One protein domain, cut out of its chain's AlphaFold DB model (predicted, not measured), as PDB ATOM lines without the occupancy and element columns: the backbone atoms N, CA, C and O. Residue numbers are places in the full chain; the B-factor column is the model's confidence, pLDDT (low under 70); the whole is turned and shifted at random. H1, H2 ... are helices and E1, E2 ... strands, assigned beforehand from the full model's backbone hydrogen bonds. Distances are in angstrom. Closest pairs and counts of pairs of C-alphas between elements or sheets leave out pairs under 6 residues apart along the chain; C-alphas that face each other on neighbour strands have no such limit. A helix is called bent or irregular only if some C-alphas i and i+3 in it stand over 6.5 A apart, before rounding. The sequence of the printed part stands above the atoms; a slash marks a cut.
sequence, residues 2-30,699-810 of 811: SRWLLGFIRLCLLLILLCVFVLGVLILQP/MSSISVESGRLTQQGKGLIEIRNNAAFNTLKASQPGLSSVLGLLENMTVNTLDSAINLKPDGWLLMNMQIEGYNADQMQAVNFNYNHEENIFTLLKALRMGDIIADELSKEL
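This is residues 2 to 30 and 699 to 810 of the 811 residues of the protein "DctA-YdbH domain-containing protein" of BD1-7 clade bacterium (UniProt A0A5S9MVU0). A twisted sheet of four long strands, E1 to E4, curls round one helix, H1, and the last helix, H4, leaves the sheet as an arm whose residues 794 to 809 stick out. A small helical hairpin, H2 and H3, sits at one end of the sheet, between the end of E1 and the start of E2. The printed part has 141 residues with four named helices and four named strands, in the order H1 E1 H2 H3 E2 E3 E4 H4; the sheet's order is E1 E2 E3 E4, antiparallel throughout, and the class is mixed, helices and strands. The whole is loose, with a radius of gyration of the C-alphas of 18.6 A and spans of 56 by 46 by 28 A.

E1 covers residues 701 to 719, 36.9 A long, and bends by 100 degrees at residue 714. E2, residues 744 to 756, measures 30.7 A and bends by 81 degrees at 748. E3, residues 761 to 772, measures 32.8 A and bends by 54 degrees at 769; E4, residues 777 to 788, measures 34.8 A. H1, residues 2 to 27, begins at C-alpha 2 (158.744, 194.862, 134.630), measures 35.1 A and has a kink of 36 degrees near residue 14. H2 is residues 723 to 731. H3, residues 733 to 740, is irregular: C-alphas 734 and 737 are 7.4 A apart. H4, residues 789 to 809, measures 31.1 A and ends at C-alpha 809 (131.898, 206.262, 117.023).

E1 and E4 are the edge strands. N 709 and O 752 of E1 and E2 are 3.1 A apart, within hydrogen-bond range, as are N 753 and O 765 of E2 and E3 at 2.8 A, and N 766 and O 783 of E3 and E4 at 2.8 A. E2, E3 and E4 form a meander, each strand the antiparallel neighbour of the one before. H1 is on the sheet, making two layers, a helix on one face of a sheet; its closest C-alphas to E1 are Val 20 and Ile 702, 6.8 A, and to E4 Leu 5 and His 785, 7.2 A. H4 only grazes the sheet, with residues 789 to 791. H1 and H4 are close but not clearly touching, about perpendicular at 88 degrees, the closest C-alphas being Leu 13 and Ile 789, 5.8 A. H2 and H3, a helical hairpin, touch at Lys 729 and Ser 736, their closest C-alphas, 4.8 A, with a steep tilt of 41 degrees, opposite ways. H2 is not on the sheet; H3 is only just not on it, with 4 pairs of C-alphas within 10 A. In H2 and H4 every O i to N i+4 pair is within hydrogen-bond range; in H1 17 of 22 are, in H3 2 of 4.

The two C-alphas farthest apart, Pro 30 and Met 776, are 57.3 A apart. Residues 31 to 698 are not printed, and C-alphas 30 and 699 are 11.0 A apart across that cut, which the link from H1 to E1 crosses. The links that are printed whole are tight. Residues 730 to 735 and 794 to 810 stand free. Mean pLDDT of the printed part is 74.2; residues 2 to 30, 699 to 702 and 798 to 810 hold the 46 residues under 70.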
ATOM      1  N   SER A   2     158.278 194.085 135.805       33.78
ATOM      2  CA  SER A   2     158.744 194.862 134.630       33.78
ATOM      3  C   SER A   2     157.918 196.113 134.275       33.78
ATOM      4  O   SER A   2     158.368 196.929 133.486       33.78
ATOM      5  N   ARG A   3     156.721 196.250 134.852       37.34
ATOM      6  CA  ARG A   3     155.683 197.222 134.483       37.34
ATOM      7  C   ARG A   3     155.825 198.579 135.198       37.34
ATOM      8  O   ARG A   3     156.074 199.612 134.602       37.34
ATOM      9  N   TRP A   4     155.920 198.563 136.522       36.28
ATOM     10  CA  TRP A   4     156.258 199.750 137.324       36.28
ATOM     11  C   TRP A   4     157.571 200.457 136.927       36.28
ATOM     12  O   TRP A   4     157.747 201.657 137.112       36.28
ATOM     13  N   LEU A   5     158.492 199.704 136.345       39.19
ATOM     14  CA  LEU A   5     159.797 200.197 135.942       39.19
ATOM     15  C   LEU A   5     159.697 201.024 134.650       39.19
ATOM     16  O   LEU A   5     160.319 202.077 134.574       39.19
ATOM     17  N   LEU A   6     158.785 200.670 133.740       38.19
ATOM     18  CA  LEU A   6     158.444 201.445 132.538       38.19
ATOM     19  C   LEU A   6     158.033 202.893 132.867       38.19
ATOM     20  O   LEU A   6     158.391 203.822 132.153       38.19
ATOM     21  N   GLY A   7     157.309 203.116 133.968       35.34
ATOM     22  CA  GLY A   7     156.855 204.452 134.368       35.34
ATOM     23  C   GLY A   7     158.003 205.398 134.730       35.34
ATOM     24  O   GLY A   7     158.105 206.500 134.199       35.34
ATOM     25  N   PHE A   8     158.911 204.970 135.607       40.72
ATOM     26  CA  PHE A   8     160.052 205.797 136.024       40.72
ATOM     27  C   PHE A   8     161.010 206.085 134.857       40.72
ATOM     28  O   PHE A   8     161.555 207.180 134.744       40.72
ATOM     29  N   ILE A   9     161.142 205.121 133.947       40.56
ATOM     30  CA  ILE A   9     161.873 205.257 132.692       40.56
ATOM     31  C   ILE A   9     161.222 206.296 131.775       40.56
ATOM     32  O   ILE A   9     161.934 207.195 131.323       40.56
ATOM     33  N   ARG A  10     159.885 206.294 131.639       42.22
ATOM     34  CA  ARG A  10     159.076 207.288 130.893       42.22
ATOM     35  C   ARG A  10     159.278 208.744 131.326       42.22
ATOM     36  O   ARG A  10     159.096 209.620 130.491       42.22
ATOM     37  N   LEU A  11     159.708 209.024 132.560       39.91
ATOM     38  CA  LEU A  11     160.053 210.382 133.012       39.91
ATOM     39  C   LEU A  11     161.302 210.935 132.329       39.91
ATOM     40  O   LEU A  11     161.274 212.006 131.731       39.91
ATOM     41  N   CYS A  12     162.409 210.205 132.461       39.00
ATOM     42  CA  CYS A  12     163.706 210.616 131.934       39.00
ATOM     43  C   CYS A  12     163.638 210.713 130.415       39.00
ATOM     44  O   CYS A  12     164.089 211.686 129.831       39.00
ATOM     45  N   LEU A  13     162.962 209.736 129.818       43.59
ATOM     46  CA  LEU A  13     162.489 209.697 128.444       43.59
ATOM     47  C   LEU A  13     161.921 211.017 127.911       43.59
ATOM     48  O   LEU A  13     162.329 211.489 126.856       43.59
ATOM     49  N   LEU A  14     160.944 211.579 128.624       43.59
ATOM     50  CA  LEU A  14     160.104 212.665 128.130       43.59
ATOM     51  C   LEU A  14     160.702 214.038 128.365       43.59
ATOM     52  O   LEU A  14     160.499 214.934 127.562       43.59
ATOM     53  N   LEU A  15     161.490 214.183 129.424       43.31
ATOM     54  CA  LEU A  15     162.299 215.376 129.664       43.31
ATOM     55  C   LEU A  15     163.357 215.556 128.578       43.31
ATOM     56  O   LEU A  15     163.628 216.673 128.144       43.31
ATOM     57  N   ILE A  16     163.914 214.440 128.108       44.66
ATOM     58  CA  ILE A  16     164.857 214.440 126.999       44.66
ATOM     59  C   ILE A  16     164.121 214.709 125.685       44.66
ATOM     60  O   ILE A  16     164.597 215.502 124.879       44.66
ATOM     61  N   LEU A  17     162.931 214.131 125.490       45.44
ATOM     62  CA  LEU A  17     162.138 214.343 124.278       45.44
ATOM     63  C   LEU A  17     161.440 215.705 124.210       45.44
ATOM     64  O   LEU A  17     161.151 216.160 123.117       45.44
ATOM     65  N   LEU A  18     161.235 216.394 125.331       44.91
ATOM     66  CA  LEU A  18     160.839 217.800 125.363       44.91
ATOM     67  C   LEU A  18     161.968 218.688 124.822       44.91
ATOM     68  O   LEU A  18     161.704 219.564 124.005       44.91
ATOM     69  N   CYS A  19     163.225 218.411 125.190       45.91
ATOM     70  CA  CYS A  19     164.376 219.005 124.508       45.91
ATOM     71  C   CYS A  19     164.388 218.619 123.021       45.91
ATOM     72  O   CYS A  19     164.556 219.499 122.188       45.91
ATOM     73  N   VAL A  20     164.126 217.350 122.667       40.91
ATOM     74  CA  VAL A  20     163.996 216.907 121.258       40.91
ATOM     75  C   VAL A  20     162.831 217.580 120.537       40.91
ATOM     76  O   VAL A  20     162.921 217.769 119.338       40.91
ATOM     77  N   PHE A  21     161.743 217.950 121.202       45.50
ATOM     78  CA  PHE A  21     160.571 218.558 120.576       45.50
ATOM     79  C   PHE A  21     160.762 220.066 120.421       45.50
ATOM     80  O   PHE A  21     160.561 220.585 119.331       45.50
ATOM     81  N   VAL A  22     161.256 220.757 121.454       46.19
ATOM     82  CA  VAL A  22     161.592 222.186 121.373       46.19
ATOM     83  C   VAL A  22     162.720 222.414 120.364       46.19
ATOM     84  O   VAL A  22     162.598 223.292 119.520       46.19
ATOM     85  N   LEU A  23     163.775 221.590 120.359       43.53
ATOM     86  CA  LEU A  23     164.813 221.670 119.324       43.53
ATOM     87  C   LEU A  23     164.376 221.052 118.000       43.53
ATOM     88  O   LEU A  23     164.807 221.516 116.956       43.53
ATOM     89  N   GLY A  24     163.547 220.009 118.000       39.69
ATOM     90  CA  GLY A  24     163.311 219.206 116.803       39.69
ATOM     91  C   GLY A  24     162.082 219.551 115.979       39.69
ATOM     92  O   GLY A  24     162.090 219.298 114.777       39.69
ATOM     93  N   VAL A  25     161.087 220.210 116.569       44.06
ATOM     94  CA  VAL A  25     160.052 220.932 115.814       44.06
ATOM     95  C   VAL A  25     160.638 222.202 115.190       44.06
ATOM     96  O   VAL A  25     160.233 222.570 114.094       44.06
ATOM     97  N   LEU A  26     161.645 222.820 115.825       41.12
ATOM     98  CA  LEU A  26     162.340 223.992 115.280       41.12
ATOM     99  C   LEU A  26     163.458 223.649 114.273       41.12
ATOM    100  O   LEU A  26     163.754 224.484 113.423       41.12
ATOM    101  N   ILE A  27     164.086 222.462 114.342       43.78
ATOM    102  CA  ILE A  27     165.313 222.163 113.566       43.78
ATOM    103  C   ILE A  27     165.241 220.855 112.737       43.78
ATOM    104  O   ILE A  27     165.993 220.736 111.769       43.78
ATOM    105  N   LEU A  28     164.371 219.870 113.035       46.28
ATOM    106  CA  LEU A  28     164.727 218.462 112.755       46.28
ATOM    107  C   LEU A  28     163.758 217.472 112.107       46.28
ATOM    108  O   LEU A  28     163.942 216.258 112.243       46.28
ATOM    109  N   GLN A  29     162.807 217.907 111.294       51.88
ATOM    110  CA  GLN A  29     162.212 216.949 110.358       51.88
ATOM    111  C   GLN A  29     162.893 217.032 108.990       51.88
ATOM    112  O   GLN A  29     162.876 218.108 108.398       51.88
ATOM    113  N   PRO A  30     163.448 215.923 108.445       48.50
ATOM    114  CA  PRO A  30     164.058 215.900 107.113       48.50
ATOM    115  C   PRO A  30     163.136 216.461 106.025       48.50
ATOM    116  O   PRO A  30     163.627 217.047 105.069       48.50
ATOM    117  N   MET A 699     172.941 217.610 115.391       51.00
ATOM    118  CA  MET A 699     171.915 218.133 114.474       51.00
ATOM    119  C   MET A 699     170.747 217.203 114.159       51.00
ATOM    120  O   MET A 699     169.804 217.756 113.646       51.00
ATOM    121  N   SER A 700     170.772 215.883 114.421       52.91
ATOM    122  CA  SER A 700     169.610 214.973 114.340       52.91
ATOM    123  C   SER A 700     169.493 213.922 115.430       52.91
ATOM    124  O   SER A 700     168.707 212.980 115.317       52.91
ATOM    125  N   SER A 701     170.253 214.077 116.507       62.91
ATOM    126  CA  SER A 701     170.233 213.104 117.585       62.91
ATOM    127  C   SER A 701     170.419 213.756 118.930       62.91
ATOM    128  O   SER A 701     171.088 214.780 119.067       62.91
ATOM    129  N   ILE A 702     169.819 213.126 119.927       69.69
ATOM    130  CA  ILE A 702     169.935 213.547 121.305       69.69
ATOM    131  C   ILE A 702     170.391 212.351 122.122       69.69
ATOM    132  O   ILE A 702     169.867 211.245 121.982       69.69
ATOM    133  N   SER A 703     171.384 212.585 122.966       84.56
ATOM    134  CA  SER A 703     171.880 211.613 123.926       84.56
ATOM    135  C   SER A 703     171.943 212.228 125.314       84.56
ATOM    136  O   SER A 703     171.987 213.446 125.487       84.56
ATOM    137  N   VAL A 704     171.923 211.363 126.318       90.81
ATOM    138  CA  VAL A 704     172.191 211.743 127.702       90.81
ATOM    139  C   VAL A 704     173.294 210.860 128.210       90.81
ATOM    140  O   VAL A 704     173.208 209.636 128.108       90.81
ATOM    141  N   GLU A 705     174.302 211.484 128.796       91.62
ATOM    142  CA  GLU A 705     175.378 210.785 129.474       91.62
ATOM    143  C   GLU A 705     175.390 211.210 130.934       91.62
ATOM    144  O   GLU A 705     175.380 212.396 131.258       91.62
ATOM    145  N   SER A 706     175.423 210.227 131.833       92.25
ATOM    146  CA  SER A 706     175.505 210.468 133.279       92.25
ATOM    147  C   SER A 706     174.348 211.305 133.851       92.25
ATOM    148  O   SER A 706     174.534 212.065 134.804       92.25
ATOM    149  N   GLY A 707     173.135 211.145 133.311       94.31
ATOM    150  CA  GLY A 707     171.926 211.713 133.903       94.31
ATOM    151  C   GLY A 707     171.640 211.103 135.272       94.31
ATOM    152  O   GLY A 707     171.932 209.929 135.509       94.31
ATOM    153  N   ARG A 708     171.065 211.882 136.192       94.62
ATOM    154  CA  ARG A 708     170.774 211.413 137.550       94.62
ATOM    155  C   ARG A 708     169.436 211.928 138.052       94.62
ATOM    156  O   ARG A 708     169.185 213.126 137.986       94.62
ATOM    157  N   LEU A 709     168.624 211.042 138.624       92.75
ATOM    158  CA  LEU A 709     167.455 211.394 139.436       92.75
ATOM    159  C   LEU A 709     167.594 210.791 140.828       92.75
ATOM    160  O   LEU A 709     168.146 209.708 141.008       92.75
ATOM    161  N   THR A 710     167.084 211.515 141.813       93.94
ATOM    162  CA  THR A 710     167.185 211.163 143.227       93.94
ATOM    163  C   THR A 710     165.864 211.417 143.927       93.94
ATOM    164  O   THR A 710     165.149 212.372 143.608       93.94
ATOM    165  N   GLN A 711     165.533 210.567 144.891       93.56
ATOM    166  CA  GLN A 711     164.364 210.768 145.736       93.56
ATOM    167  C   GLN A 711     164.534 211.971 146.669       93.56
ATOM    168  O   GLN A 711     165.584 212.190 147.267       93.56
ATOM    169  N   GLN A 712     163.438 212.702 146.836       91.94
ATOM    170  CA  GLN A 712     163.257 213.773 147.798       91.94
ATOM    171  C   GLN A 712     162.394 213.263 148.959       91.94
ATOM    172  O   GLN A 712     161.255 212.836 148.768       91.94
ATOM    173  N   GLY A 713     162.931 213.315 150.180       89.25
ATOM    174  CA  GLY A 713     162.227 212.861 151.382       89.25
ATOM    175  C   GLY A 713     162.071 211.338 151.471       89.25
ATOM    176  O   GLY A 713     162.901 210.585 150.965       89.25
ATOM    177  N   LYS A 714     161.026 210.878 152.170       87.38
ATOM    178  CA  LYS A 714     160.684 209.450 152.287       87.38
ATOM    179  C   LYS A 714     159.688 209.051 151.205       87.38
ATOM    180  O   LYS A 714     158.783 209.823 150.897       87.38
ATOM    181  N   GLY A 715     159.830 207.831 150.699       91.69
ATOM    182  CA  GLY A 715     158.923 207.244 149.725       91.69
ATOM    183  C   GLY A 715     158.237 205.977 150.234       91.69
ATOM    184  O   GLY A 715     158.566 205.447 151.295       91.69
ATOM    185  N   LEU A 716     157.292 205.475 149.448       92.06
ATOM    186  CA  LEU A 716     156.588 204.217 149.673       92.06
ATOM    187  C   LEU A 716     156.422 203.492 148.337       92.06
ATOM    188  O   LEU A 716     156.037 204.116 147.349       92.06
ATOM    189  N   ILE A 717     156.690 202.189 148.328       90.06
ATOM    190  CA  ILE A 717     156.368 201.280 147.228       90.06
ATOM    191  C   ILE A 717     155.386 200.240 147.753       90.06
ATOM    192  O   ILE A 717     155.693 199.532 148.711       90.06
ATOM    193  N   GLU A 718     154.230 200.129 147.105       89.25
ATOM    194  CA  GLU A 718     153.242 199.087 147.371       89.25
ATOM    195  C   GLU A 718     152.915 198.313 146.093       89.25
ATOM    196  O   GLU A 718     152.617 198.900 145.055       89.25
ATOM    197  N   ILE A 719     152.914 196.984 146.169       88.19
ATOM    198  CA  ILE A 719     152.513 196.097 145.072       88.19
ATOM    199  C   ILE A 719     151.238 195.371 145.497       88.19
ATOM    200  O   ILE A 719     151.246 194.558 146.417       88.19
ATOM    201  N   ARG A 720     150.124 195.653 144.815       82.44
ATOM    202  CA  ARG A 720     148.800 195.094 145.108       82.44
ATOM    203  C   ARG A 720     148.149 194.579 143.826       82.44
ATOM    204  O   ARG A 720     148.073 195.288 142.831       82.44
ATOM    205  N   ASN A 721     147.622 193.355 143.858       78.81
ATOM    206  CA  ASN A 721     146.855 192.766 142.747       78.81
ATOM    207  C   ASN A 721     147.606 192.700 141.396       78.81
ATOM    208  O   ASN A 721     146.982 192.699 140.338       78.81
ATOM    209  N   ASN A 722     148.941 192.604 141.402       83.56
ATOM    210  CA  ASN A 722     149.731 192.476 140.175       83.56
ATOM    211  C   ASN A 722     149.893 190.997 139.768       83.56
ATOM    212  O   ASN A 722     150.690 190.258 140.351       83.56
ATOM    213  N   ALA A 723     149.171 190.570 138.726       82.12
ATOM    214  CA  ALA A 723     149.205 189.189 138.234       82.12
ATOM    215  C   ALA A 723     150.611 188.735 137.800       82.12
ATOM    216  O   ALA A 723     151.027 187.626 138.122       82.12
ATOM    217  N   ALA A 724     151.379 189.596 137.127       79.56
ATOM    218  CA  ALA A 724     152.731 189.262 136.673       79.56
ATOM    219  C   ALA A 724     153.709 189.057 137.843       79.56
ATOM    220  O   ALA A 724     154.585 188.197 137.787       79.56
ATOM    221  N   PHE A 725     153.565 189.838 138.910       83.50
ATOM    222  CA  PHE A 725     154.361 189.729 140.125       83.50
ATOM    223  C   PHE A 725     154.006 188.465 140.911       83.50
ATOM    224  O   PHE A 725     154.903 187.731 141.319       83.50
ATOM    225  N   ASN A 726     152.714 188.149 141.021       84.75
ATOM    226  CA  ASN A 726     152.254 186.901 141.628       84.75
ATOM    227  C   ASN A 726     152.766 185.677 140.852       84.75
ATOM    228  O   ASN A 726     153.269 184.733 141.457       84.75
ATOM    229  N   THR A 727     152.724 185.721 139.517       85.44
ATOM    230  CA  THR A 727     153.288 184.669 138.657       85.44
ATOM    231  C   THR A 727     154.800 184.543 138.826       85.44
ATOM    232  O   THR A 727     155.299 183.425 138.884       85.44
ATOM    233  N   LEU A 728     155.537 185.654 138.953       83.50
ATOM    234  CA  LEU A 728     156.982 185.631 139.206       83.50
ATOM    235  C   LEU A 728     157.317 185.006 140.570       83.50
ATOM    236  O   LEU A 728     158.201 184.157 140.657       83.50
ATOM    237  N   LYS A 729     156.577 185.367 141.627       84.88
ATOM    238  CA  LYS A 729     156.719 184.742 142.954       84.88
ATOM    239  C   LYS A 729     156.430 183.241 142.907       84.88
ATOM    240  O   LYS A 729     157.131 182.465 143.551       84.88
ATOM    241  N   ALA A 730     155.420 182.829 142.138       86.06
ATOM    242  CA  ALA A 730     155.052 181.423 141.985       86.06
ATOM    243  C   ALA A 730     156.061 180.626 141.139       86.06
ATOM    244  O   ALA A 730     156.360 179.480 141.469       86.06
ATOM    245  N   SER A 731     156.603 181.217 140.068       86.81
ATOM    246  CA  SER A 731     157.566 180.562 139.173       86.81
ATOM    247  C   SER A 731     158.974 180.474 139.761       86.81
ATOM    248  O   SER A 731     159.753 179.614 139.349       86.81
ATOM    249  N   GLN A 732     159.293 181.307 140.757       85.56
ATOM    250  CA  GLN A 732     160.566 181.292 141.478       85.56
ATOM    251  C   GLN A 732     160.360 181.096 142.993       85.56
ATOM    252  O   GLN A 732     160.597 182.021 143.774       85.56
ATOM    253  N   PRO A 733     159.987 179.882 143.457       81.50
ATOM    254  CA  PRO A 733     159.687 179.626 144.870       81.50
ATOM    255  C   PRO A 733     160.842 179.980 145.813       81.50
ATOM    256  O   PRO A 733     160.613 180.508 146.899       81.50
ATOM    257  N   GLY A 734     162.088 179.749 145.378       81.62
ATOM    258  CA  GLY A 734     163.294 180.084 146.145       81.62
ATOM    259  C   GLY A 734     163.535 181.586 146.325       81.62
ATOM    260  O   GLY A 734     164.282 181.972 147.215       81.62
ATOM    261  N   LEU A 735     162.887 182.431 145.517       81.44
ATOM    262  CA  LEU A 735     162.958 183.891 145.605       81.44
ATOM    263  C   LEU A 735     161.667 184.505 146.155       81.44
ATOM    264  O   LEU A 735     161.609 185.714 146.343       81.44
ATOM    265  N   SER A 736     160.644 183.703 146.461       83.06
ATOM    266  CA  SER A 736     159.328 184.191 146.896       83.06
ATOM    267  C   SER A 736     159.390 185.046 148.169       83.06
ATOM    268  O   SER A 736     158.718 186.075 148.247       83.06
ATOM    269  N   SER A 737     160.236 184.675 149.139       81.69
ATOM    270  CA  SER A 737     160.463 185.465 150.360       81.69
ATOM    271  C   SER A 737     161.140 186.802 150.059       81.69
ATOM    272  O   SER A 737     160.675 187.837 150.523       81.69
ATOM    273  N   VAL A 738     162.184 186.795 149.224       82.94
ATOM    274  CA  VAL A 738     162.921 188.001 148.811       82.94
ATOM    275  C   VAL A 738     162.037 188.932 147.980       82.94
ATOM    276  O   VAL A 738     162.041 190.137 148.192       82.94
ATOM    277  N   LEU A 739     161.232 188.380 147.071       83.75
ATOM    278  CA  LEU A 739     160.265 189.139 146.284       83.75
ATOM    279  C   LEU A 739     159.155 189.717 147.172       83.75
ATOM    280  O   LEU A 739     158.754 190.854 146.964       83.75
ATOM    281  N   GLY A 740     158.699 188.988 148.196       87.12
ATOM    282  CA  GLY A 740     157.705 189.475 149.161       87.12
ATOM    283  C   GLY A 740     158.134 190.733 149.924       87.12
ATOM    284  O   GLY A 740     157.287 191.547 150.281       87.12
ATOM    285  N   LEU A 741     159.440 190.963 150.088       88.19
ATOM    286  CA  LEU A 741     159.961 192.193 150.695       88.19
ATOM    287  C   LEU A 741     159.585 193.463 149.916       88.19
ATOM    288  O   LEU A 741     159.587 194.552 150.487       88.19
ATOM    289  N   LEU A 742     159.233 193.333 148.637       87.12
ATOM    290  CA  LEU A 742     158.917 194.446 147.742       87.12
ATOM    291  C   LEU A 742     157.419 194.804 147.737       87.12
ATOM    292  O   LEU A 742     157.044 195.788 147.112       87.12
ATOM    293  N   GLU A 743     156.561 194.025 148.414       88.62
ATOM    294  CA  GLU A 743     155.101 194.225 148.409       88.62
ATOM    295  C   GLU A 743     154.652 195.478 149.170       88.62
ATOM    296  O   GLU A 743     153.663 196.098 148.786       88.62
ATOM    297  N   ASN A 744     155.384 195.857 150.218       91.31
ATOM    298  CA  ASN A 744     155.124 197.037 151.040       91.31
ATOM    299  C   ASN A 744     156.442 197.541 151.645       91.31
ATOM    300  O   ASN A 744     156.918 197.040 152.666       91.31
ATOM    301  N   MET A 745     157.078 198.501 150.979       91.62
ATOM    302  CA  MET A 745     158.415 198.971 151.325       91.62
ATOM    303  C   MET A 745     158.432 200.486 151.511       91.62
ATOM    304  O   MET A 745     158.193 201.244 150.571       91.62
ATOM    305  N   THR A 746     158.800 200.937 152.713       93.56
ATOM    306  CA  THR A 746     159.178 202.342 152.920       93.56
ATOM    307  C   THR A 746     160.542 202.566 152.282       93.56
ATOM    308  O   THR A 746     161.510 201.894 152.639       93.56
ATOM    309  N   VAL A 747     160.622 203.503 151.343       92.44
ATOM    310  CA  VAL A 747     161.850 203.832 150.617       92.44
ATOM    311  C   VAL A 747     162.561 204.971 151.328       92.44
ATOM    312  O   VAL A 747     162.020 206.073 151.456       92.44
ATOM    313  N   ASN A 748     163.787 204.717 151.774       91.56
ATOM    314  CA  ASN A 748     164.623 205.726 152.414       91.56
ATOM    315  C   ASN A 748     165.465 206.475 151.382       91.56
ATOM    316  O   ASN A 748     165.580 207.696 151.467       91.56
ATOM    317  N   THR A 749     166.023 205.752 150.411       91.94
ATOM    318  CA  THR A 749     166.845 206.312 149.338       91.94
ATOM    319  C   THR A 749     166.473 205.666 148.005       91.94
ATOM    320  O   THR A 749     166.205 204.466 147.918       91.94
ATOM    321  N   LEU A 750     166.438 206.489 146.962       91.31
ATOM    322  CA  LEU A 750     166.371 206.054 145.574       91.31
ATOM    323  C   LEU A 750     167.322 206.949 144.796       91.31
ATOM    324  O   LEU A 750     167.167 208.172 144.797       91.31
ATOM    325  N   ASP A 751     168.292 206.322 144.151       92.56
ATOM    326  CA  ASP A 751     169.243 206.966 143.259       92.56
ATOM    327  C   ASP A 751     169.193 206.272 141.903       92.56
ATOM    328  O   ASP A 751     169.105 205.044 141.838       92.56
ATOM    329  N   SER A 752     169.212 207.047 140.823       91.44
ATOM    330  CA  SER A 752     169.210 206.498 139.474       91.44
ATOM    331  C   SER A 752     170.269 207.155 138.606       91.44
ATOM    332  O   SER A 752     170.285 208.382 138.529       91.44
ATOM    333  N   ALA A 753     171.059 206.356 137.895       93.69
ATOM    334  CA  ALA A 753     171.894 206.794 136.782       93.69
ATOM    335  C   ALA A 753     171.186 206.499 135.454       93.69
ATOM    336  O   ALA A 753     170.582 205.438 135.295       93.69
ATOM    337  N   ILE A 754     171.241 207.436 134.511       92.69
ATOM    338  CA  ILE A 754     170.495 207.403 133.251       92.69
ATOM    339  C   ILE A 754     171.445 207.708 132.103       92.69
ATOM    340  O   ILE A 754     172.155 208.712 132.130       92.69
ATOM    341  N   ASN A 755     171.402 206.873 131.072       92.75
ATOM    342  CA  ASN A 755     172.063 207.124 129.801       92.75
ATOM    343  C   ASN A 755     171.065 206.919 128.664       92.75
ATOM    344  O   ASN A 755     170.332 205.934 128.661       92.75
ATOM    345  N   LEU A 756     171.046 207.827 127.695       86.94
ATOM    346  CA  LEU A 756     170.242 207.710 126.485       86.94
ATOM    347  C   LEU A 756     171.163 207.680 125.274       86.94
ATOM    348  O   LEU A 756     171.982 208.582 125.097       86.94
ATOM    349  N   LYS A 757     170.981 206.678 124.420       87.81
ATOM    350  CA  LYS A 757     171.644 206.596 123.123       87.81
ATOM    351  C   LYS A 757     170.867 207.362 122.037       87.81
ATOM    352  O   LYS A 757     169.639 207.422 122.106       87.81
ATOM    353  N   PRO A 758     171.561 207.854 120.992       82.00
ATOM    354  CA  PRO A 758     170.959 208.510 119.823       82.00
ATOM    355  C   PRO A 758     169.803 207.763 119.141       82.00
ATOM    356  O   PRO A 758     168.921 208.388 118.564       82.00
ATOM    357  N   ASP A 759     169.799 206.431 119.188       79.25
ATOM    358  CA  ASP A 759     168.773 205.559 118.592       79.25
ATOM    359  C   ASP A 759     167.526 205.381 119.482       79.25
ATOM    360  O   ASP A 759     166.618 204.601 119.173       79.25
ATOM    361  N   GLY A 760     167.480 206.109 120.595       80.38
ATOM    362  CA  GLY A 760     166.385 206.087 121.540       80.38
ATOM    363  C   GLY A 760     166.507 204.998 122.600       80.38
ATOM    364  O   GLY A 760     165.577 204.850 123.375       80.38
ATOM    365  N   TRP A 761     167.582 204.211 122.688       86.25
ATOM    366  CA  TRP A 761     167.716 203.255 123.796       86.25
ATOM    367  C   TRP A 761     168.153 203.947 125.089       86.25
ATOM    368  O   TRP A 761     169.273 204.456 125.187       86.25
ATOM    369  N   LEU A 762     167.275 203.946 126.094       89.19
ATOM    370  CA  LEU A 762     167.557 204.456 127.432       89.19
ATOM    371  C   LEU A 762     167.926 203.318 128.371       89.19
ATOM    372  O   LEU A 762     167.174 202.362 128.533       89.19
ATOM    373  N   LEU A 763     169.071 203.477 129.023       92.00
ATOM    374  CA  LEU A 763     169.613 202.610 130.055       92.00
ATOM    375  C   LEU A 763     169.507 203.328 131.396       92.00
ATOM    376  O   LEU A 763     170.066 204.410 131.571       92.00
ATOM    377  N   MET A 764     168.805 202.724 132.349       90.38
ATOM    378  CA  MET A 764     168.641 203.281 133.686       90.38
ATOM    379  C   MET A 764     169.069 202.279 134.748       90.38
ATOM    380  O   MET A 764     168.558 201.163 134.799       90.38
ATOM    381  N   ASN A 765     169.964 202.695 135.632       92.50
ATOM    382  CA  ASN A 765     170.415 201.919 136.778       92.50
ATOM    383  C   ASN A 765     169.857 202.562 138.042       92.50
ATOM    384  O   ASN A 765     170.195 203.702 138.335       92.50
ATOM    385  N   MET A 766     169.015 201.850 138.781       91.00
ATOM    386  CA  MET A 766     168.402 202.314 140.019       91.00
ATOM    387  C   MET A 766     168.924 201.528 141.213       91.00
ATOM    388  O   MET A 766     168.935 200.296 141.196       91.00
ATOM    389  N   GLN A 767     169.281 202.247 142.269       93.62
ATOM    390  CA  GLN A 767     169.578 201.707 143.587       93.62
ATOM    391  C   GLN A 767     168.511 202.202 144.558       93.62
ATOM    392  O   GLN A 767     168.372 203.404 144.792       93.62
ATOM    393  N   ILE A 768     167.736 201.267 145.100       91.88
ATOM    394  CA  ILE A 768     166.632 201.545 146.015       91.88
ATOM    395  C   ILE A 768     166.950 200.894 147.356       91.88
ATOM    396  O   ILE A 768     167.116 199.675 147.436       91.88
ATOM    397  N   GLU A 769     166.994 201.691 148.420       93.69
ATOM    398  CA  GLU A 769     167.179 201.190 149.780       93.69
ATOM    399  C   GLU A 769     165.973 201.543 150.641       93.69
ATOM    400  O   GLU A 769     165.495 202.683 150.693       93.69
ATOM    401  N   GLY A 770     165.466 200.538 151.341       93.94
ATOM    402  CA  GLY A 770     164.228 200.660 152.084       93.94
ATOM    403  C   GLY A 770     164.092 199.645 153.201       93.94
ATOM    404  O   GLY A 770     165.010 198.890 153.530       93.94
ATOM    405  N   TYR A 771     162.915 199.658 153.810       94.25
ATOM    406  CA  TYR A 771     162.554 198.764 154.896       94.25
ATOM    407  C   TYR A 771     161.129 198.261 154.701       94.25
ATOM    408  O   TYR A 771     160.203 199.054 154.505       94.25
ATOM    409  N   ASN A 772     160.960 196.943 154.771       93.69
ATOM    410  CA  ASN A 772     159.652 196.310 154.814       93.69
ATOM    411  C   ASN A 772     159.275 196.090 156.283       93.69
ATOM    412  O   ASN A 772     159.908 195.292 156.980       93.69
ATOM    413  N   ALA A 773     158.267 196.824 156.759       90.19
ATOM    414  CA  ALA A 773     157.842 196.766 158.156       90.19
ATOM    415  C   ALA A 773     157.161 195.435 158.508       90.19
ATOM    416  O   ALA A 773     157.371 194.923 159.606       90.19
ATOM    417  N   ASP A 774     156.417 194.851 157.566       90.06
ATOM    418  CA  ASP A 774     155.665 193.608 157.766       90.06
ATOM    419  C   ASP A 774     156.601 192.403 157.965       90.06
ATOM    420  O   ASP A 774     156.308 191.497 158.744       90.06
ATOM    421  N   GLN A 775     157.758 192.412 157.298       89.31
ATOM    422  CA  GLN A 775     158.784 191.367 157.403       89.31
ATOM    423  C   GLN A 775     159.984 191.760 158.279       89.31
ATOM    424  O   GLN A 775     160.923 190.979 158.421       89.31
ATOM    425  N   MET A 776     159.956 192.955 158.875       91.06
ATOM    426  CA  MET A 776     161.013 193.522 159.723       91.06
ATOM    427  C   MET A 776     162.425 193.497 159.102       91.06
ATOM    428  O   MET A 776     163.422 193.338 159.809       91.06
ATOM    429  N   GLN A 777     162.528 193.682 157.787       92.50
ATOM    430  CA  GLN A 777     163.755 193.424 157.035       92.50
ATOM    431  C   GLN A 777     164.153 194.628 156.172       92.50
ATOM    432  O   GLN A 777     163.330 195.231 155.479       92.50
ATOM    433  N   ALA A 778     165.447 194.965 156.204       91.88
ATOM    434  CA  ALA A 778     166.035 195.955 155.305       91.88
ATOM    435  C   ALA A 778     166.184 195.380 153.893       91.88
ATOM    436  O   ALA A 778     166.545 194.211 153.724       91.88
ATOM    437  N   VAL A 779     165.932 196.221 152.893       90.44
ATOM    438  CA  VAL A 779     165.938 195.851 151.479       90.44
ATOM    439  C   VAL A 779     166.915 196.757 150.741       90.44
ATOM    440  O   VAL A 779     166.810 197.979 150.823       90.44
ATOM    441  N   ASN A 780     167.849 196.151 150.012       91.69
ATOM    442  CA  ASN A 780     168.656 196.825 149.001       91.69
ATOM    443  C   ASN A 780     168.304 196.187 147.657       91.69
ATOM    444  O   ASN A 780     168.541 194.994 147.445       91.69
ATOM    445  N   PHE A 781     167.662 196.967 146.795       87.75
ATOM    446  CA  PHE A 781     167.159 196.517 145.511       87.75
ATOM    447  C   PHE A 781     167.825 197.318 144.396       87.75
ATOM    448  O   PHE A 781     167.546 198.500 144.205       87.75
ATOM    449  N   ASN A 782     168.707 196.644 143.660       89.75
ATOM    450  CA  ASN A 782     169.347 197.191 142.472       89.75
ATOM    451  C   ASN A 782     168.592 196.720 141.238       89.75
ATOM    452  O   ASN A 782     168.364 195.520 141.061       89.75
ATOM    453  N   TYR A 783     168.227 197.661 140.381       83.56
ATOM    454  CA  TYR A 783     167.461 197.385 139.183       83.56
ATOM    455  C   TYR A 783     168.047 198.095 137.972       83.56
ATOM    456  O   TYR A 783     168.326 199.287 138.015       83.56
ATOM    457  N   ASN A 784     168.166 197.358 136.872       86.06
ATOM    458  CA  ASN A 784     168.591 197.896 135.590       86.06
ATOM    459  C   ASN A 784     167.427 197.825 134.610       86.06
ATOM    460  O   ASN A 784     166.751 196.798 134.519       86.06
ATOM    461  N   HIS A 785     167.235 198.900 133.862       83.12
ATOM    462  CA  HIS A 785     166.231 198.998 132.823       83.12
ATOM    463  C   HIS A 785     166.839 199.358 131.488       83.12
ATOM    464  O   HIS A 785     167.782 200.146 131.426       83.12
ATOM    465  N   GLU A 786     166.215 198.846 130.439       87.81
ATOM    466  CA  GLU A 786     166.514 199.194 129.066       87.81
ATOM    467  C   GLU A 786     165.205 199.277 128.277       87.81
ATOM    468  O   GLU A 786     164.433 198.317 128.258       87.81
ATOM    469  N   GLU A 787     164.936 200.424 127.653       82.06
ATOM    470  CA  GLU A 787     163.741 200.625 126.827       82.06
ATOM    471  C   GLU A 787     164.019 201.589 125.672       82.06
ATOM    472  O   GLU A 787     164.784 202.546 125.817       82.06
ATOM    473  N   ASN A 788     163.385 201.346 124.519       84.38
ATOM    474  CA  ASN A 788     163.435 202.278 123.402       84.38
ATOM    475  C   ASN A 788     162.386 203.380 123.566       84.38
ATOM    476  O   ASN A 788     161.175 203.158 123.482       84.38
ATOM    477  N   ILE A 789     162.886 204.591 123.749       76.50
ATOM    478  CA  ILE A 789     162.112 205.711 124.224       76.50
ATOM    479  C   ILE A 789     161.193 206.319 123.175       76.50
ATOM    480  O   ILE A 789     160.065 206.719 123.456       76.50
ATOM    481  N   PHE A 790     161.665 206.328 121.934       76.75
ATOM    482  CA  PHE A 790     160.929 206.873 120.805       76.75
ATOM    483  C   PHE A 790     159.728 205.986 120.469       76.75
ATOM    484  O   PHE A 790     158.630 206.483 120.215       76.75
ATOM    485  N   THR A 791     159.916 204.667 120.546       80.12
ATOM    486  CA  THR A 791     158.853 203.679 120.307       80.12
ATOM    487  C   THR A 791     157.738 203.791 121.346       80.12
ATOM    488  O   THR A 791     156.557 203.710 121.010       80.12
ATOM    489  N   LEU A 792     158.109 204.019 122.604       78.31
ATOM    490  CA  LEU A 792     157.180 204.080 123.722       78.31
ATOM    491  C   LEU A 792     156.210 205.260 123.641       78.31
ATOM    492  O   LEU A 792     155.004 205.072 123.780       78.31
ATOM    493  N   LEU A 793     156.722 206.469 123.393       72.62
ATOM    494  CA  LEU A 793     155.880 207.664 123.284       72.62
ATOM    495  C   LEU A 793     154.961 207.601 122.072       72.62
ATOM    496  O   LEU A 793     153.796 207.979 122.163       72.62
ATOM    497  N   LYS A 794     155.464 207.053 120.962       75.19
ATOM    498  CA  LYS A 794     154.638 206.793 119.785       75.19
ATOM    499  C   LYS A 794     153.467 205.871 120.129       75.19
ATOM    500  O   LYS A 794     152.336 206.161 119.757       75.19
ATOM    501  N   ALA A 795     153.713 204.798 120.881       79.62
ATOM    502  CA  ALA A 795     152.653 203.889 121.312       79.62
ATOM    503  C   ALA A 795     151.633 204.559 122.256       79.62
ATOM    504  O   ALA A 795     150.441 204.284 122.136       79.62
ATOM    505  N   LEU A 796     152.078 205.440 123.163       75.69
ATOM    506  CA  LEU A 796     151.184 206.186 124.061       75.69
ATOM    507  C   LEU A 796     150.235 207.106 123.286       75.69
ATOM    508  O   LEU A 796     149.026 207.009 123.475       75.69
ATOM    509  N   ARG A 797     150.757 207.893 122.336       74.50
ATOM    510  CA  ARG A 797     149.933 208.777 121.491       74.50
ATOM    511  C   ARG A 797     148.933 208.006 120.634       74.50
ATOM    512  O   ARG A 797     147.776 208.398 120.525       74.50
ATOM    513  N   MET A 798     149.341 206.863 120.074       69.81
ATOM    514  CA  MET A 798     148.429 205.996 119.316       69.81
ATOM    515  C   MET A 798     147.292 205.435 120.182       69.81
ATOM    516  O   MET A 798     146.181 205.267 119.689       69.81
ATOM    517  N   GLY A 799     147.552 205.142 121.461       62.88
ATOM    518  CA  GLY A 799     146.531 204.660 122.391       62.88
ATOM    519  C   GLY A 799     145.424 205.682 122.649       62.88
ATOM    520  O   GLY A 799     144.258 205.294 122.743       62.88
ATOM    521  N   ASP A 800     145.783 206.963 122.712       62.19
ATOM    522  CA  ASP A 800     144.835 208.061 122.905       62.19
ATOM    523  C   ASP A 800     144.069 208.374 121.614       62.19
ATOM    524  O   ASP A 800     142.855 208.537 121.667       62.19
ATOM    525  N   ILE A 801     144.717 208.308 120.441       57.06
ATOM    526  CA  ILE A 801     144.034 208.422 119.137       57.06
ATOM    527  C   ILE A 801     142.964 207.336 118.974       57.06
ATOM    528  O   ILE A 801     141.842 207.628 118.577       57.06
ATOM    529  N   ILE A 802     143.282 206.078 119.303       59.06
ATOM    530  CA  ILE A 802     142.314 204.972 119.215       59.06
ATOM    531  C   ILE A 802     141.160 205.174 120.208       59.06
ATOM    532  O   ILE A 802     140.018 204.845 119.891       59.06
ATOM    533  N   ALA A 803     141.440 205.694 121.406       57.12
ATOM    534  CA  ALA A 803     140.412 205.977 122.401       57.12
ATOM    535  C   ALA A 803     139.489 207.128 121.967       57.12
ATOM    536  O   ALA A 803     138.271 207.005 122.106       57.12
ATOM    537  N   ASP A 804     140.052 208.196 121.397       57.06
ATOM    538  CA  ASP A 804     139.307 209.341 120.875       57.06
ATOM    539  C   ASP A 804     138.453 208.931 119.663       57.06
ATOM    540  O   ASP A 804     137.270 209.269 119.610       57.06
ATOM    541  N   GLU A 805     138.986 208.130 118.736       55.19
ATOM    542  CA  GLU A 805     138.234 207.645 117.570       55.19
ATOM    543  C   GLU A 805     137.078 206.721 117.985       55.19
ATOM    544  O   GLU A 805     135.947 206.871 117.524       55.19
ATOM    545  N   LEU A 806     137.321 205.835 118.957       50.28
ATOM    546  CA  LEU A 806     136.280 204.986 119.532       50.28
ATOM    547  C   LEU A 806     135.207 205.808 120.269       50.28
ATOM    548  O   LEU A 806     134.039 205.431 120.263       50.28
ATOM    549  N   SER A 807     135.584 206.933 120.889       53.16
ATOM    550  CA  SER A 807     134.640 207.837 121.558       53.16
ATOM    551  C   SER A 807     133.762 208.625 120.579       53.16
ATOM    552  O   SER A 807     132.624 208.933 120.916       53.16
ATOM    553  N   LYS A 808     134.253 208.900 119.363       50.75
ATOM    554  CA  LYS A 808     133.483 209.550 118.288       50.75
ATOM    555  C   LYS A 808     132.506 208.595 117.593       50.75
ATOM    556  O   LYS A 808     131.488 209.049 117.079       50.75
ATOM    557  N   GLU A 809     132.791 207.291 117.582       45.84
ATOM    558  CA  GLU A 809     131.898 206.262 117.023       45.84
ATOM    559  C   GLU A 809     130.856 205.719 118.021       45.84
ATOM    560  O   GLU A 809     129.952 204.973 117.630       45.84
ATOM    561  N   LEU A 810     130.945 206.087 119.302       34.06
ATOM    562  CA  LEU A 810     129.955 205.730 120.317       34.06
ATOM    563  C   LEU A 810     128.920 206.871 120.466       34.06
ATOM    564  O   LEU A 810     129.318 207.995 120.760       34.06
TER     565      LEU A 810